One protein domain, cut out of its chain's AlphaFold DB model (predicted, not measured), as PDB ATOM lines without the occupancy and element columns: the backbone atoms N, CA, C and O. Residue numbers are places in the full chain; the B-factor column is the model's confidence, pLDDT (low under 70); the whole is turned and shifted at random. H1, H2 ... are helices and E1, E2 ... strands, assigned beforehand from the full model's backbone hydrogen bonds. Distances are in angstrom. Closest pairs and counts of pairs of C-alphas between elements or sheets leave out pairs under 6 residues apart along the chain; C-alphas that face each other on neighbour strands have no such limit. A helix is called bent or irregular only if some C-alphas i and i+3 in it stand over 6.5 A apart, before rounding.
ATOM      1  N   LYS A  61     -34.057 -31.523 -61.622       62.53
ATOM      2  CA  LYS A  61     -32.598 -31.726 -61.642       62.53
ATOM      3  C   LYS A  61     -32.015 -31.869 -60.224       62.53
ATOM      4  O   LYS A  61     -32.371 -31.053 -59.378       62.53
ATOM      5  N   PRO A  62     -31.130 -32.852 -59.976       68.56
ATOM      6  CA  PRO A  62     -30.479 -33.007 -58.679       68.56
ATOM      7  C   PRO A  62     -29.611 -31.788 -58.345       68.56
ATOM      8  O   PRO A  62     -29.036 -31.165 -59.244       68.56
ATOM      9  N   VAL A  63     -29.517 -31.467 -57.054       74.25
ATOM     10  CA  VAL A  63     -28.720 -30.360 -56.512       74.25
ATOM     11  C   VAL A  63     -27.813 -30.900 -55.413       74.25
ATOM     12  O   VAL A  63     -28.280 -31.524 -54.466       74.25
ATOM     13  N   GLU A  64     -26.513 -30.648 -55.523       79.19
ATOM     14  CA  GLU A  64     -25.577 -30.928 -54.433       79.19
ATOM     15  C   GLU A  64     -25.610 -29.789 -53.406       79.19
ATOM     16  O   GLU A  64     -25.585 -28.610 -53.782       79.19
ATOM     17  N   ARG A  65     -25.624 -30.130 -52.113       83.06
ATOM     18  CA  ARG A  65     -25.499 -29.159 -51.013       83.06
ATOM     19  C   ARG A  65     -24.401 -29.569 -50.035       83.06
ATOM     20  O   ARG A  65     -24.199 -30.752 -49.769       83.06
ATOM     21  N   GLU A  66     -23.693 -28.578 -49.494       84.50
ATOM     22  CA  GLU A  66     -22.728 -28.793 -48.412       84.50
ATOM     23  C   GLU A  66     -23.435 -28.740 -47.060       84.50
ATOM     24  O   GLU A  66     -24.198 -27.810 -46.782       84.50
ATOM     25  N   VAL A  67     -23.160 -29.729 -46.211       82.50
ATOM     26  CA  VAL A  67     -23.831 -29.893 -44.919       82.50
ATOM     27  C   VAL A  67     -22.787 -30.050 -43.826       82.50
ATOM     28  O   VAL A  67     -21.799 -30.764 -43.977       82.50
ATOM     29  N   THR A  68     -22.973 -29.343 -42.713       84.75
ATOM     30  CA  THR A  68     -22.057 -29.433 -41.571       84.75
ATOM     31  C   THR A  68     -22.579 -30.461 -40.580       84.75
ATOM     32  O   THR A  68     -23.532 -30.199 -39.843       84.75
ATOM     33  N   ARG A  69     -21.928 -31.623 -40.525       80.00
ATOM     34  CA  ARG A  69     -22.257 -32.691 -39.579       80.00
ATOM     35  C   ARG A  69     -21.490 -32.477 -38.286       80.00
ATOM     36  O   ARG A  69     -20.289 -32.210 -38.300       80.00
ATOM     37  N   THR A  70     -22.183 -32.585 -37.155       82.00
ATOM     38  CA  THR A  70     -21.579 -32.420 -35.827       82.00
ATOM     39  C   THR A  70     -21.553 -33.756 -35.112       82.00
ATOM     40  O   THR A  70     -22.587 -34.379 -34.899       82.00
ATOM     41  N   THR A  71     -20.358 -34.191 -34.731       77.25
ATOM     42  CA  THR A  71     -20.141 -35.427 -33.975       77.25
ATOM     43  C   THR A  71     -19.544 -35.112 -32.612       77.25
ATOM     44  O   THR A  71     -19.084 -33.998 -32.351       77.25
ATOM     45  N   SER A  72     -19.483 -36.119 -31.743       77.00
ATOM     46  CA  SER A  72     -18.779 -36.038 -30.460       77.00
ATOM     47  C   SER A  72     -17.297 -35.645 -30.589       77.00
ATOM     48  O   SER A  72     -16.726 -35.147 -29.622       77.00
ATOM     49  N   ASN A  73     -16.691 -35.812 -31.771       75.81
ATOM     50  CA  ASN A  73     -15.283 -35.512 -32.046       75.81
ATOM     51  C   ASN A  73     -15.062 -34.191 -32.809       75.81
ATOM     52  O   ASN A  73     -13.932 -33.895 -33.196       75.81
ATOM     53  N   GLY A  74     -16.114 -33.395 -33.021       78.94
ATOM     54  CA  GLY A  74     -16.065 -32.132 -33.761       78.94
ATOM     55  C   GLY A  74     -17.016 -32.105 -34.955       78.94
ATOM     56  O   GLY A  74     -17.758 -33.059 -35.207       78.94
ATOM     57  N   SER A  75     -17.001 -30.991 -35.683       83.94
ATOM     58  CA  SER A  75     -17.823 -30.794 -36.878       83.94
ATOM     59  C   SER A  75     -16.991 -30.954 -38.148       83.94
ATOM     60  O   SER A  75     -15.848 -30.495 -38.197       83.94
ATOM     61  N   TYR A  76     -17.565 -31.576 -39.174       80.12
ATOM     62  CA  TYR A  76     -16.971 -31.691 -40.504       80.12
ATOM     63  C   TYR A  76     -17.989 -31.308 -41.581       80.12
ATOM     64  O   TYR A  76     -19.196 -31.354 -41.350       80.12
ATOM     65  N   SER A  77     -17.483 -30.884 -42.738       77.62
ATOM     66  CA  SER A  77     -18.310 -30.600 -43.910       77.62
ATOM     67  C   SER A  77     -18.422 -31.857 -44.754       77.62
ATOM     68  O   SER A  77     -17.403 -32.486 -45.044       77.62
ATOM     69  N   ASP A  78     -19.641 -32.177 -45.158       79.19
ATOM     70  CA  ASP A  78     -19.975 -33.280 -46.048       79.19
ATOM     71  C   ASP A  78     -20.788 -32.768 -47.244       79.19
ATOM     72  O   ASP A  78     -21.211 -31.603 -47.259       79.19
ATOM     73  N   ARG A  79     -20.981 -33.610 -48.257       76.94
ATOM     74  CA  ARG A  79     -21.805 -33.303 -49.430       76.94
ATOM     75  C   ARG A  79     -22.945 -34.293 -49.549       76.94
ATOM     76  O   ARG A  79     -22.729 -35.498 -49.567       76.94
ATOM     77  N   GLU A  80     -24.144 -33.757 -49.709       79.06
ATOM     78  CA  GLU A  80     -25.356 -34.535 -49.938       79.06
ATOM     79  C   GLU A  80     -25.930 -34.218 -51.314       79.06
ATOM     80  O   GLU A  80     -25.844 -33.080 -51.798       79.06
ATOM     81  N   THR A  81     -26.546 -35.224 -51.934       77.69
ATOM     82  CA  THR A  81     -27.310 -35.041 -53.171       77.69
ATOM     83  C   THR A  81     -28.787 -34.916 -52.824       77.69
ATOM     84  O   THR A  81     -29.389 -35.869 -52.331       77.69
ATOM     85  N   VAL A  82     -29.376 -33.755 -53.108       76.75
ATOM     86  CA  VAL A  82     -30.810 -33.501 -52.941       76.75
ATOM     87  C   VAL A  82     -31.519 -33.648 -54.277       76.75
ATOM     88  O   VAL A  82     -31.114 -33.099 -55.306       76.75
ATOM     89  N   LEU A  83     -32.624 -34.377 -54.250       75.38
ATOM     90  CA  LEU A  83     -33.494 -34.632 -55.382       75.38
ATOM     91  C   LEU A  83     -34.764 -33.799 -55.200       75.38
ATOM     92  O   LEU A  83     -35.655 -34.167 -54.432       75.38
ATOM     93  N   SER A  84     -34.843 -32.665 -55.901       72.12
ATOM     94  CA  SER A  84     -35.991 -31.759 -55.802       72.12
ATOM     95  C   SER A  84     -37.290 -32.469 -56.187       72.12
ATOM     96  O   SER A  84     -37.364 -33.179 -57.192       72.12
ATOM     97  N   LEU A  85     -38.344 -32.256 -55.409       77.56
ATOM     98  CA  LEU A  85     -39.629 -32.904 -55.641       77.56
ATOM     99  C   LEU A  85     -40.534 -32.051 -56.537       77.56
ATOM    100  O   LEU A  85     -40.567 -30.823 -56.452       77.56
ATOM    101  N   GLU A  86     -41.290 -32.700 -57.422       76.75
ATOM    102  CA  GLU A  86     -42.256 -31.998 -58.271       76.75
ATOM    103  C   GLU A  86     -43.368 -31.375 -57.415       76.75
ATOM    104  O   GLU A  86     -43.935 -32.028 -56.539       76.75
ATOM    105  N   GLY A  87     -43.714 -30.114 -57.696       80.50
ATOM    106  CA  GLY A  87     -44.773 -29.405 -56.976       80.50
ATOM    107  C   GLY A  87     -44.369 -28.927 -55.579       80.50
ATOM    108  O   GLY A  87     -45.241 -28.620 -54.771       80.50
ATOM    109  N   TYR A  88     -43.070 -28.819 -55.306       83.94
ATOM    110  CA  TYR A  88     -42.558 -28.294 -54.044       83.94
ATOM    111  C   TYR A  88     -43.052 -26.870 -53.715       83.94
ATOM    112  O   TYR A  88     -43.487 -26.603 -52.598       83.94
ATOM    113  N   ASP A  89     -43.111 -25.970 -54.700       84.25
ATOM    114  CA  ASP A  89     -43.670 -24.620 -54.499       84.25
ATOM    115  C   ASP A  89     -45.148 -24.658 -54.073       84.25
ATOM    116  O   ASP A  89     -45.613 -23.850 -53.262       84.25
ATOM    117  N   ASP A  90     -45.901 -25.623 -54.612       87.56
ATOM    118  CA  ASP A  90     -47.281 -25.852 -54.202       87.56
ATOM    119  C   ASP A  90     -47.346 -26.372 -52.772       87.56
ATOM    120  O   ASP A  90     -48.211 -25.912 -52.027       87.56
ATOM    121  N   TRP A  91     -46.438 -27.271 -52.386       88.00
ATOM    122  CA  TRP A  91     -46.323 -27.766 -51.017       88.00
ATOM    123  C   TRP A  91     -46.111 -26.623 -50.025       88.00
ATOM    124  O   TRP A  91     -46.917 -26.468 -49.112       88.00
ATOM    125  N   ILE A  92     -45.113 -25.757 -50.252       88.12
ATOM    126  CA  ILE A  92     -44.839 -24.593 -49.387       88.12
ATOM    127  C   ILE A  92     -46.087 -23.717 -49.248       88.12
ATOM    128  O   ILE A  92     -46.482 -23.328 -48.145       88.12
ATOM    129  N   ARG A  93     -46.733 -23.405 -50.376       89.31
ATOM    130  CA  ARG A  93     -47.932 -22.562 -50.386       89.31
ATOM    131  C   ARG A  93     -49.099 -23.213 -49.643       89.31
ATOM    132  O   ARG A  93     -49.853 -22.500 -48.987       89.31
ATOM    133  N   LEU A  94     -49.285 -24.522 -49.794       90.69
ATOM    134  CA  LEU A  94     -50.348 -25.278 -49.132       90.69
ATOM    135  C   LEU A  94     -50.081 -25.404 -47.630       90.69
ATOM    136  O   LEU A  94     -50.999 -25.154 -46.860       90.69
ATOM    137  N   LYS A  95     -48.837 -25.659 -47.214       89.31
ATOM    138  CA  LYS A  95     -48.431 -25.718 -45.802       89.31
ATOM    139  C   LYS A  95     -48.701 -24.401 -45.066       89.31
ATOM    140  O   LYS A  95     -49.128 -24.407 -43.919       89.31
ATOM    141  N   GLY A  96     -48.548 -23.262 -45.747       88.00
ATOM    142  CA  GLY A  96     -48.931 -21.952 -45.201       88.00
ATOM    143  C   GLY A  96     -50.437 -21.768 -44.952       88.00
ATOM    144  O   GLY A  96     -50.823 -20.843 -44.241       88.00
ATOM    145  N   VAL A  97     -51.286 -22.622 -45.535       91.94
ATOM    146  CA  VAL A  97     -52.751 -22.620 -45.370       91.94
ATOM    147  C   VAL A  97     -53.214 -23.755 -44.451       91.94
ATOM    148  O   VAL A  97     -54.141 -23.554 -43.672       91.94
ATOM    149  N   TYR A  98     -52.557 -24.912 -44.523       91.75
ATOM    150  CA  TYR A  98     -52.880 -26.138 -43.795       91.75
ATOM    151  C   TYR A  98     -51.689 -26.550 -42.913       91.75
ATOM    152  O   TYR A  98     -50.826 -27.307 -43.369       91.75
ATOM    153  N   PRO A  99     -51.601 -26.057 -41.663       88.12
ATOM    154  CA  PRO A  99     -50.515 -26.402 -40.746       88.12
ATOM    155  C   PRO A  99     -50.405 -27.902 -40.461       88.12
ATOM    156  O   PRO A  99     -49.316 -28.398 -40.207       88.12
ATOM    157  N   GLU A 100     -51.509 -28.646 -40.554       87.94
ATOM    158  CA  GLU A 100     -51.525 -30.103 -40.384       87.94
ATOM    159  C   GLU A 100     -50.697 -30.858 -41.445       87.94
ATOM    160  O   GLU A 100     -50.387 -32.033 -41.274       87.94
ATOM    161  N   MET A 101     -50.287 -30.186 -42.528       88.12
ATOM    162  CA  MET A 101     -49.312 -30.731 -43.477       88.12
ATOM    163  C   MET A 101     -47.924 -30.917 -42.863       88.12
ATOM    164  O   MET A 101     -47.142 -31.703 -43.389       88.12
ATOM    165  N   GLU A 102     -47.608 -30.195 -41.787       86.25
ATOM    166  CA  GLU A 102     -46.330 -30.315 -41.085       86.25
ATOM    167  C   GLU A 102     -46.168 -31.688 -40.432       86.25
ATOM    168  O   GLU A 102     -45.111 -32.288 -40.564       86.25
ATOM    169  N   GLU A 103     -47.235 -32.234 -39.843       86.25
ATOM    170  CA  GLU A 103     -47.234 -33.583 -39.256       86.25
ATOM    171  C   GLU A 103     -46.977 -34.649 -40.331       86.25
ATOM    172  O   GLU A 103     -46.109 -35.500 -40.174       86.25
ATOM    173  N   ALA A 104     -47.643 -34.540 -41.486       84.88
ATOM    174  CA  ALA A 104     -47.406 -35.444 -42.613       84.88
ATOM    175  C   ALA A 104     -45.979 -35.324 -43.180       84.88
ATOM    176  O   ALA A 104     -45.419 -36.302 -43.672       84.88
ATOM    177  N   GLU A 105     -45.392 -34.125 -43.152       84.56
ATOM    178  CA  GLU A 105     -44.007 -33.906 -43.568       84.56
ATOM    179  C   GLU A 105     -43.023 -34.578 -42.609       84.56
ATOM    180  O   GLU A 105     -42.108 -35.254 -43.069       84.56
ATOM    181  N   GLU A 106     -43.225 -34.426 -41.299       86.06
ATOM    182  CA  GLU A 106     -42.411 -35.084 -40.272       86.06
ATOM    183  C   GLU A 106     -42.492 -36.611 -40.390       86.06
ATOM    184  O   GLU A 106     -41.456 -37.266 -40.478       86.06
ATOM    185  N   GLU A 107     -43.699 -37.168 -40.526       85.62
ATOM    186  CA  GLU A 107     -43.893 -38.610 -40.735       85.62
ATOM    187  C   GLU A 107     -43.169 -39.128 -41.986       85.62
ATOM    188  O   GLU A 107     -42.626 -40.233 -41.982       85.62
ATOM    189  N   MET A 108     -43.147 -38.344 -43.071       83.88
ATOM    190  CA  MET A 108     -42.407 -38.709 -44.281       83.88
ATOM    191  C   MET A 108     -40.891 -38.626 -44.077       83.88
ATOM    192  O   MET A 108     -40.183 -39.494 -44.584       83.88
ATOM    193  N   ARG A 109     -40.385 -37.625 -43.345       84.12
ATOM    194  CA  ARG A 109     -38.946 -37.472 -43.048       84.12
ATOM    195  C   ARG A 109     -38.398 -38.579 -42.154       84.12
ATOM    196  O   ARG A 109     -37.237 -38.946 -42.304       84.12
ATOM    197  N   ASP A 110     -39.229 -39.140 -41.282       84.44
ATOM    198  CA  ASP A 110     -38.853 -40.277 -40.437       84.44
ATOM    199  C   ASP A 110     -38.659 -41.585 -41.236       84.44
ATOM    200  O   ASP A 110     -38.129 -42.569 -40.709       84.44
ATOM    201  N   LEU A 111     -39.064 -41.621 -42.513       83.44
ATOM    202  CA  LEU A 111     -38.814 -42.749 -43.407       83.44
ATOM    203  C   LEU A 111     -37.418 -42.643 -44.027       83.44
ATOM    204  O   LEU A 111     -37.182 -41.871 -44.957       83.44
ATOM    205  N   GLU A 112     -36.515 -43.493 -43.548       84.44
ATOM    206  CA  GLU A 112     -35.187 -43.698 -44.121       84.44
ATOM    207  C   GLU A 112     -35.019 -45.159 -44.549       84.44
ATOM    208  O   GLU A 112     -35.304 -46.093 -43.792       84.44
ATOM    209  N   PHE A 113     -34.520 -45.353 -45.766       83.25
ATOM    210  CA  PHE A 113     -34.157 -46.661 -46.293       83.25
ATOM    211  C   PHE A 113     -32.654 -46.695 -46.534       83.25
ATOM    212  O   PHE A 113     -32.106 -45.820 -47.198       83.25
ATOM    213  N   SER A 114     -31.979 -47.708 -45.998       80.50
ATOM    214  CA  SER A 114     -30.522 -47.829 -46.065       80.50
ATOM    215  C   SER A 114     -30.100 -49.214 -46.540       80.50
ATOM    216  O   SER A 114     -30.611 -50.225 -46.049       80.50
ATOM    217  N   CYS A 115     -29.108 -49.267 -47.420       73.31
ATOM    218  CA  CYS A 115     -28.466 -50.486 -47.888       73.31
ATOM    219  C   CYS A 115     -26.961 -50.410 -47.604       73.31
ATOM    220  O   CYS A 115     -26.298 -49.479 -48.050       73.31
ATOM    221  N   ASP A 116     -26.418 -51.394 -46.881       73.19
ATOM    222  CA  ASP A 116     -24.972 -51.583 -46.702       73.19
ATOM    223  C   ASP A 116     -24.538 -52.829 -47.475       73.19
ATOM    224  O   ASP A 116     -25.084 -53.924 -47.285       73.19
ATOM    225  N   TYR A 117     -23.547 -52.664 -48.348       64.62
ATOM    226  CA  TYR A 117     -22.899 -53.764 -49.035       64.62
ATOM    227  C   TYR A 117     -21.379 -53.626 -49.003       64.62
ATOM    228  O   TYR A 117     -20.805 -52.693 -49.553       64.62
ATOM    229  N   MET A 118     -20.699 -54.615 -48.415       65.62
ATOM    230  CA  MET A 118     -19.230 -54.685 -48.358       65.62
ATOM    231  C   MET A 118     -18.577 -53.415 -47.776       65.62
ATOM    232  O   MET A 118     -17.480 -53.036 -48.188       65.62
ATOM    233  N   GLY A 119     -19.238 -52.764 -46.811       64.62
ATOM    234  CA  GLY A 119     -18.765 -51.510 -46.220       64.62
ATOM    235  C   GLY A 119     -18.978 -50.294 -47.117       64.62
ATOM    236  O   GLY A 119     -18.389 -49.248 -46.852       64.62
ATOM    237  N   SER A 120     -19.780 -50.453 -48.175       66.44
ATOM    238  CA  SER A 120     -20.302 -49.366 -48.987       66.44
ATOM    239  C   SER A 120     -21.773 -49.135 -48.660       66.44
ATOM    240  O   SER A 120     -22.582 -50.038 -48.868       66.44
ATOM    241  N   GLY A 121     -22.124 -47.967 -48.121       70.69
ATOM    242  CA  GLY A 121     -23.485 -47.683 -47.654       70.69
ATOM    243  C   GLY A 121     -24.200 -46.617 -48.483       70.69
ATOM    244  O   GLY A 121     -23.648 -45.547 -48.721       70.69
ATOM    245  N   LEU A 122     -25.437 -46.888 -48.894       76.69
ATOM    246  CA  LEU A 122     -26.318 -45.946 -49.585       76.69
ATOM    247  C   LEU A 122     -27.627 -45.819 -48.803       76.69
ATOM    248  O   LEU A 122     -28.261 -46.838 -48.525       76.69
ATOM    249  N   SER A 123     -28.048 -44.603 -48.468       81.06
ATOM    250  CA  SER A 123     -29.364 -44.356 -47.876       81.06
ATOM    251  C   SER A 123     -30.155 -43.299 -48.632       81.06
ATOM    252  O   SER A 123     -29.595 -42.421 -49.292       81.06
ATOM    253  N   ILE A 124     -31.478 -43.429 -48.560       82.69
ATOM    254  CA  ILE A 124     -32.446 -42.481 -49.094       82.69
ATOM    255  C   ILE A 124     -33.456 -42.097 -48.016       82.69
ATOM    256  O   ILE A 124     -34.011 -42.958 -47.331       82.69
ATOM    257  N   SER A 125     -33.721 -40.801 -47.900       85.62
ATOM    258  CA  SER A 125     -34.670 -40.232 -46.940       85.62
ATOM    259  C   SER A 125     -35.417 -39.038 -47.534       85.62
ATOM    260  O   SER A 125     -35.030 -38.495 -48.573       85.62
ATOM    261  N   PHE A 126     -36.515 -38.629 -46.895       85.00
ATOM    262  CA  PHE A 126     -37.152 -37.340 -47.171       85.00
ATOM    263  C   PHE A 126     -36.519 -36.226 -46.346       85.00
ATOM    264  O   PHE A 126     -36.219 -36.393 -45.168       85.00
ATOM    265  N   ASP A 127     -36.430 -35.050 -46.953       82.75
ATOM    266  CA  ASP A 127     -36.107 -33.802 -46.282       82.75
ATOM    267  C   ASP A 127     -37.065 -32.688 -46.730       82.75
ATOM    268  O   ASP A 127     -37.933 -32.865 -47.591       82.75
ATOM    269  N   ALA A 128     -36.918 -31.521 -46.112       73.44
ATOM    270  CA  ALA A 128     -37.711 -30.325 -46.327       73.44
ATOM    271  C   ALA A 128     -37.761 -29.860 -47.777       73.44
ATOM    272  O   ALA A 128     -38.692 -29.153 -48.129       73.44
ATOM    273  N   ASP A 129     -36.742 -30.158 -48.576       74.50
ATOM    274  CA  ASP A 129     -36.487 -29.622 -49.915       74.50
ATOM    275  C   ASP A 129     -36.429 -30.710 -51.001       74.50
ATOM    276  O   ASP A 129     -36.338 -30.401 -52.197       74.50
ATOM    277  N   GLY A 130     -36.530 -31.983 -50.620       78.81
ATOM    278  CA  GLY A 130     -36.449 -33.082 -51.568       78.81
ATOM    279  C   GLY A 130     -36.247 -34.448 -50.932       78.81
ATOM    280  O   GLY A 130     -36.380 -34.624 -49.728       78.81
ATOM    281  N   LEU A 131     -35.912 -35.427 -51.770       83.56
ATOM    282  CA  LEU A 131     -35.344 -36.690 -51.305       83.56
ATOM    283  C   LEU A 131     -33.829 -36.540 -51.205       83.56
ATOM    284  O   LEU A 131     -33.198 -36.072 -52.152       83.56
ATOM    285  N   VAL A 132     -33.248 -36.936 -50.083       82.94
ATOM    286  CA  VAL A 132     -31.803 -36.901 -49.861       82.94
ATOM    287  C   VAL A 132     -31.243 -38.284 -50.133       82.94
ATOM    288  O   VAL A 132     -31.784 -39.282 -49.665       82.94
ATOM    289  N   LEU A 133     -30.167 -38.337 -50.915       79.19
ATOM    290  CA  LEU A 133     -29.374 -39.540 -51.122       79.19
ATOM    291  C   LEU A 133     -28.031 -39.356 -50.417       79.19
ATOM    292  O   LEU A 133     -27.238 -38.487 -50.804       79.19
ATOM    293  N   GLU A 134     -27.774 -40.172 -49.398       78.75
ATOM    294  CA  GLU A 134     -26.514 -40.163 -48.659       78.75
ATOM    295  C   GLU A 134     -25.674 -41.385 -49.006       78.75
ATOM    296  O   GLU A 134     -26.161 -42.514 -49.081       78.75
ATOM    297  N   ASN A 135     -24.376 -41.159 -49.183       74.12
ATOM    298  CA  ASN A 135     -23.408 -42.215 -49.413       74.12
ATOM    299  C   ASN A 135     -22.397 -42.237 -48.266       74.12
ATOM    300  O   ASN A 135     -21.649 -41.285 -48.055       74.12
ATOM    301  N   SER A 136     -22.353 -43.352 -47.549       62.12
ATOM    302  CA  SER A 136     -21.521 -43.568 -46.370       62.12
ATOM    303  C   SER A 136     -20.263 -44.378 -46.698       62.12
ATOM    304  O   SER A 136     -19.915 -45.300 -45.973       62.12
ATOM    305  N   TYR A 137     -19.524 -43.949 -47.729       58.88
ATOM    306  CA  TYR A 137     -18.264 -44.526 -48.237       58.88
ATOM    307  C   TYR A 137     -18.473 -45.717 -49.184       58.88
ATOM    308  O   TYR A 137     -19.468 -46.410 -49.069       58.88
ATOM    309  N   GLY A 138     -17.556 -45.932 -50.143       55.31
ATOM    310  CA  GLY A 138     -17.594 -47.057 -51.094       55.31
ATOM    311  C   GLY A 138     -17.467 -46.675 -52.572       55.31
ATOM    312  O   GLY A 138     -17.893 -45.597 -52.964       55.31
ATOM    313  N   GLU A 139     -16.881 -47.546 -53.405       53.19
ATOM    314  CA  GLU A 139     -16.821 -47.376 -54.875       53.19
ATOM    315  C   GLU A 139     -17.805 -48.276 -55.641       53.19
ATOM    316  O   GLU A 139     -17.844 -48.272 -56.871       53.19
ATOM    317  N   SER A 140     -18.582 -49.100 -54.933       56.00
ATOM    318  CA  SER A 140     -19.444 -50.116 -55.539       56.00
ATOM    319  C   SER A 140     -20.751 -50.251 -54.765       56.00
ATOM    320  O   SER A 140     -20.738 -50.616 -53.593       56.00
ATOM    321  N   PHE A 141     -21.870 -50.005 -55.442       61.78
ATOM    322  CA  PHE A 141     -23.228 -50.147 -54.909       61.78
ATOM    323  C   PHE A 141     -24.059 -50.991 -55.872       61.78
ATOM    324  O   PHE A 141     -23.726 -51.079 -57.054       61.78
ATOM    325  N   TYR A 142     -25.128 -51.597 -55.360       61.75
ATOM    326  CA  TYR A 142     -26.173 -52.182 -56.192       61.75
ATOM    327  C   TYR A 142     -27.333 -51.195 -56.284       61.75
ATOM    328  O   TYR A 142     -27.956 -50.890 -55.272       61.75
ATOM    329  N   VAL A 143     -27.620 -50.677 -57.472       64.38
ATOM    330  CA  VAL A 143     -28.655 -49.659 -57.667       64.38
ATOM    331  C   VAL A 143     -30.057 -50.278 -57.642       64.38
ATOM    332  O   VAL A 143     -30.988 -49.675 -57.104       64.38
ATOM    333  N   HIS A 144     -30.225 -51.531 -58.088       64.50
ATOM    334  CA  HIS A 144     -31.535 -52.198 -58.049       64.50
ATOM    335  C   HIS A 144     -32.136 -52.326 -56.640       64.50
ATOM    336  O   HIS A 144     -33.360 -52.399 -56.517       64.50
ATOM    337  N   THR A 145     -31.315 -52.368 -55.585       66.69
ATOM    338  CA  THR A 145     -31.808 -52.540 -54.210       66.69
ATOM    339  C   THR A 145     -32.479 -51.281 -53.674       66.69
ATOM    340  O   THR A 145     -33.459 -51.404 -52.950       66.69
ATOM    341  N   ILE A 146     -32.014 -50.090 -54.063       73.25
ATOM    342  CA  ILE A 146     -32.558 -48.811 -53.575       73.25
ATOM    343  C   ILE A 146     -33.702 -48.274 -54.456       73.25
ATOM    344  O   ILE A 146     -34.460 -47.392 -54.048       73.25
ATOM    345  N   LEU A 147     -33.863 -48.801 -55.677       72.56
ATOM    346  CA  LEU A 147     -34.886 -48.335 -56.617       72.56
ATOM    347  C   LEU A 147     -36.320 -48.559 -56.118       72.56
ATOM    348  O   LEU A 147     -37.195 -47.728 -56.371       72.56
ATOM    349  N   GLU A 148     -36.602 -49.669 -55.431       74.56
ATOM    350  CA  GLU A 148     -37.944 -49.925 -54.886       74.56
ATOM    351  C   GLU A 148     -38.326 -48.922 -53.799       74.56
ATOM    352  O   GLU A 148     -39.450 -48.403 -53.809       74.56
ATOM    353  N   ASP A 149     -37.372 -48.600 -52.933       79.50
ATOM    354  CA  ASP A 149     -37.531 -47.626 -51.858       79.50
ATOM    355  C   ASP A 149     -37.763 -46.228 -52.440       79.50
ATOM    356  O   ASP A 149     -38.728 -45.549 -52.078       79.50
ATOM    357  N   PHE A 150     -36.989 -45.851 -53.464       77.81
ATOM    358  CA  PHE A 150     -37.205 -44.608 -54.206       77.81
ATOM    359  C   PHE A 150     -38.629 -44.504 -54.779       77.81
ATOM    360  O   PHE A 150     -39.280 -43.462 -54.662       77.81
ATOM    361  N   PHE A 151     -39.146 -45.575 -55.395       76.38
ATOM    362  CA  PHE A 151     -40.509 -45.571 -55.942       76.38
ATOM    363  C   PHE A 151     -41.575 -45.409 -54.865       76.38
ATOM    364  O   PHE A 151     -42.568 -44.716 -55.094       76.38
ATOM    365  N   THR A 152     -41.371 -46.046 -53.718       79.44
ATOM    366  CA  THR A 152     -42.289 -45.960 -52.582       79.44
ATOM    367  C   THR A 152     -42.362 -44.523 -52.083       79.44
ATOM    368  O   THR A 152     -43.448 -43.941 -52.050       79.44
ATOM    369  N   LEU A 153     -41.206 -43.909 -51.828       82.06
ATOM    370  CA  LEU A 153     -41.117 -42.525 -51.374       82.06
ATOM    371  C   LEU A 153     -41.742 -41.555 -52.393       82.06
ATOM    372  O   LEU A 153     -42.641 -40.783 -52.058       82.06
ATOM    373  N   LYS A 154     -41.373 -41.641 -53.679       80.06
ATOM    374  CA  LYS A 154     -41.932 -40.758 -54.725       80.06
ATOM    375  C   LYS A 154     -43.453 -40.895 -54.875       80.06
ATOM    376  O   LYS A 154     -44.142 -39.902 -55.143       80.06
ATOM    377  N   HIS A 155     -43.987 -42.108 -54.733       79.94
ATOM    378  CA  HIS A 155     -45.429 -42.340 -54.783       79.94
ATOM    379  C   HIS A 155     -46.136 -41.667 -53.605       79.94
ATOM    380  O   HIS A 155     -47.068 -40.898 -53.839       79.94
ATOM    381  N   MET A 156     -45.625 -41.863 -52.385       83.75
ATOM    382  CA  MET A 156     -46.151 -41.217 -51.178       83.75
ATOM    383  C   MET A 156     -46.184 -39.696 -51.325       83.75
ATOM    384  O   MET A 156     -47.232 -39.089 -51.118       83.75
ATOM    385  N   TRP A 157     -45.093 -39.080 -51.795       86.25
ATOM    386  CA  TRP A 157     -45.066 -37.638 -52.068       86.25
ATOM    387  C   TRP A 157     -46.191 -37.199 -53.013       86.25
ATOM    388  O   TRP A 157     -46.934 -36.253 -52.740       86.25
ATOM    389  N   THR A 158     -46.328 -37.902 -54.139       84.94
ATOM    390  CA  THR A 158     -47.281 -37.543 -55.195       84.94
ATOM    391  C   THR A 158     -48.727 -37.673 -54.717       84.94
ATOM    392  O   THR A 158     -49.562 -36.816 -55.032       84.94
ATOM    393  N   GLU A 159     -49.039 -38.725 -53.959       87.56
ATOM    394  CA  GLU A 159     -50.371 -38.940 -53.394       87.56
ATOM    395  C   GLU A 159     -50.709 -37.902 -52.327       87.56
ATOM    396  O   GLU A 159     -51.774 -37.278 -52.408       87.56
ATOM    397  N   THR A 160     -49.786 -37.641 -51.398       89.00
ATOM    398  CA  THR A 160     -49.970 -36.644 -50.337       89.00
ATOM    399  C   THR A 160     -50.178 -35.253 -50.932       89.00
ATOM    400  O   THR A 160     -51.164 -34.582 -50.618       89.00
ATOM    401  N   LEU A 161     -49.338 -34.827 -51.881       89.44
ATOM    402  CA  LEU A 161     -49.515 -33.541 -52.562       89.44
ATOM    403  C   LEU A 161     -50.854 -33.468 -53.321       89.44
ATOM    404  O   LEU A 161     -51.530 -32.434 -53.316       89.44
ATOM    405  N   SER A 162     -51.265 -34.562 -53.968       89.50
ATOM    406  CA  SER A 162     -52.542 -34.626 -54.689       89.50
ATOM    407  C   SER A 162     -53.747 -34.524 -53.758       89.50
ATOM    408  O   SER A 162     -54.735 -33.878 -54.117       89.50
ATOM    409  N   TYR A 163     -53.676 -35.130 -52.573       92.81
ATOM    410  CA  TYR A 163     -54.699 -35.006 -51.537       92.81
ATOM    411  C   TYR A 163     -54.886 -33.541 -51.122       92.81
ATOM    412  O   TYR A 163     -55.997 -33.014 -51.215       92.81
ATOM    413  N   TRP A 164     -53.800 -32.843 -50.781       92.81
ATOM    414  CA  TRP A 164     -53.867 -31.442 -50.345       92.81
ATOM    415  C   TRP A 164     -54.340 -30.490 -51.443       92.81
ATOM    416  O   TRP A 164     -55.136 -29.581 -51.190       92.81
ATOM    417  N   ARG A 165     -53.929 -30.730 -52.693       92.81
ATOM    418  CA  ARG A 165     -54.452 -29.989 -53.851       92.81
ATOM    419  C   ARG A 165     -55.969 -30.151 -53.998       92.81
ATOM    420  O   ARG A 165     -56.646 -29.165 -54.283       92.81
ATOM    421  N   LYS A 166     -56.504 -31.362 -53.800       92.69
ATOM    422  CA  LYS A 166     -57.954 -31.623 -53.854       92.69
ATOM    423  C   LYS A 166     -58.692 -30.951 -52.702       92.69
ATOM    424  O   LYS A 166     -59.660 -30.247 -52.970       92.69
ATOM    425  N   LYS A 167     -58.185 -31.082 -51.471       93.00
ATOM    426  CA  LYS A 167     -58.757 -30.428 -50.282       93.00
ATOM    427  C   LYS A 167     -58.922 -28.923 -50.501       93.00
ATOM    428  O   LYS A 167     -60.010 -28.390 -50.329       93.00
ATOM    429  N   LYS A 168     -57.889 -28.257 -51.030       93.12
ATOM    430  CA  LYS A 168     -57.960 -26.829 -51.371       93.12
ATOM    431  C   LYS A 168     -59.060 -26.487 -52.373       93.12
ATOM    432  O   LYS A 168     -59.695 -25.445 -52.252       93.12
ATOM    433  N   ILE A 169     -59.259 -27.318 -53.392       92.94
ATOM    434  CA  ILE A 169     -60.320 -27.094 -54.382       92.94
ATOM    435  C   ILE A 169     -61.697 -27.259 -53.731       92.94
ATOM    436  O   ILE A 169     -62.588 -26.456 -53.994       92.94
ATOM    437  N   GLU A 170     -61.871 -28.272 -52.883       93.62
ATOM    438  CA  GLU A 170     -63.128 -28.537 -52.172       93.62
ATOM    439  C   GLU A 170     -63.492 -27.401 -51.209       93.62
ATOM    440  O   GLU A 170     -64.629 -26.926 -51.245       93.62
ATOM    441  N   ASP A 171     -62.524 -26.906 -50.436       92.06
ATOM    442  CA  ASP A 171     -62.718 -25.775 -49.523       92.06
ATOM    443  C   ASP A 171     -63.126 -24.507 -50.296       92.06
ATOM    444  O   ASP A 171     -64.109 -23.850 -49.955       92.06
ATOM    445  N   LEU A 172     -62.456 -24.215 -51.421       92.25
ATOM    446  CA  LEU A 172     -62.804 -23.077 -52.283       92.25
ATOM    447  C   LEU A 172     -64.207 -23.194 -52.895       92.25
ATOM    448  O   LEU A 172     -64.862 -22.177 -53.126       92.25
ATOM    449  N   ILE A 173     -64.678 -24.405 -53.202       93.62
ATOM    450  CA  ILE A 173     -66.046 -24.613 -53.697       93.62
ATOM    451  C   ILE A 173     -67.057 -24.323 -52.585       93.62
ATOM    452  O   ILE A 173     -68.071 -23.687 -52.858       93.62
ATOM    453  N   GLN A 174     -66.782 -24.753 -51.352       89.12
ATOM    454  CA  GLN A 174     -67.671 -24.526 -50.208       89.12
ATOM    455  C   GLN A 174     -67.746 -23.051 -49.802       89.12
ATOM    456  O   GLN A 174     -68.824 -22.579 -49.462       89.12
ATOM    457  N   GLU A 175     -66.642 -22.307 -49.879       86.00
ATOM    458  CA  GLU A 175     -66.624 -20.865 -49.580       86.00
ATOM    459  C   GLU A 175     -67.410 -20.021 -50.600       86.00
ATOM    460  O   GLU A 175     -67.855 -18.918 -50.279       86.00
ATOM    461  N   ASN A 176     -67.576 -20.523 -51.829       72.62
ATOM    462  CA  ASN A 176     -68.278 -19.837 -52.920       72.62
ATOM    463  C   ASN A 176     -69.723 -20.333 -53.146       72.62
ATOM    464  O   ASN A 176     -70.382 -19.839 -54.067       72.62
ATOM    465  N   ALA A 177     -70.195 -21.306 -52.360       61.84
ATOM    466  CA  ALA A 177     -71.544 -21.882 -52.424       61.84
ATOM    467  C   ALA A 177     -72.485 -21.249 -51.389       61.84
ATOM    468  O   ALA A 177     -73.668 -21.035 -51.743       61.84
TER     469      ALA A 177
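What this domain is: This is residues 61 to 177 of the 177 residues of an uncharacterized protein of Paenibacillus sp. yr247 (UniProt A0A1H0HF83). A strongly twisted antiparallel sheet of five strands has the long helix H3 running along E3 and E4 on one face and reaching far past the sheet, while the hairpin E1 and E2 splays away at the other edge. The short helices H1 and H2 lie beyond one end of the sheet, H1 packing on H3 with H2 near it; residues 70 to 75, at the hairpin's tip, and residues 169 to 177, of which 169 to 175 belong to H3, stick out. The 117 printed residues include three named helices and five named strands, along the chain E1, E2, H1, H2, E3, E4, E5, H3, with sheet order E1, E2, E5, E4, E3. The class is mixed, helices and strands; the whole is loose, with a radius of gyration of the C-alphas of 17.4 A, and elongated, spanning 61 by 34 by 24 A.

Where its parts are: In the sheet, E1 is residues 63 to 71, 24.6 A long from C-alpha 63 at (-28.720, -30.360, -56.512), and E2 is residues 74 to 84, 29.7 A. E5 is residues 130 to 135, E4 residues 120 to 127, 22.3 A, and E3 residues 112 to 117. H3, residues 143 to 175, measures 48.3 A and ends with C-alpha 175 at (-66.624, -20.865, -49.580). H1 is residues 88 to 95 and H2 residues 101 to 109.

How they stand to each other: E3, E4 and E5 form a meander, each strand the antiparallel neighbour of the one before; N 115 and O 122 are 2.8 A apart, and N 132 and O 125 also 2.8 A. E2 and E5 are antiparallel neighbours, with 129 degrees between their N-to-C directions, and N 83 and O 131 are within hydrogen-bond range at 2.8 A. The hairpin of E1 and E2 has N 67 and O 78 at 2.9 A. H3 and the sheet make two layers, a helix layer on one face of a sheet; its height over the sheet is 9.8 A, and it lies over E4 and E3, along the strands, at 1 degree to E4 on the local plane. The closest C-alphas of H3 and E3 are those of Asp 149 and Phe 113, 6.6 A. H3 is irregular, but only just: C-alphas 145 and 148 are 6.7 A apart. With residues 161 to 165 alone it only just touches H1, with 3 pairs of C-alphas within 8 A, the closest Leu 161 and Trp 91 at 6.8 A. H2 is on the sheet, at the sheet's level with a height of 3.3 A; its closest C-alpha pair with E4 is Arg 109 and Phe 126, 4.5 A. H1 and H2 only just touch, only at the corner, with 3 pairs within 8 A, the closest C-alphas being Lys 95 and Met 101 at 5.6 A. Every O i to N i+4 pair is within hydrogen-bond range in H1 and H2, and 27 of 29 are in H3.

The domain as a whole: The C-alphas of Met 118 and Ala 177, the two farthest apart, are 61.9 A from each other. The printed part has no cut and no long link. Its mean pLDDT is 80.0; residues 61 to 62, 117 to 120, 136 to 145 and 177 are under 70.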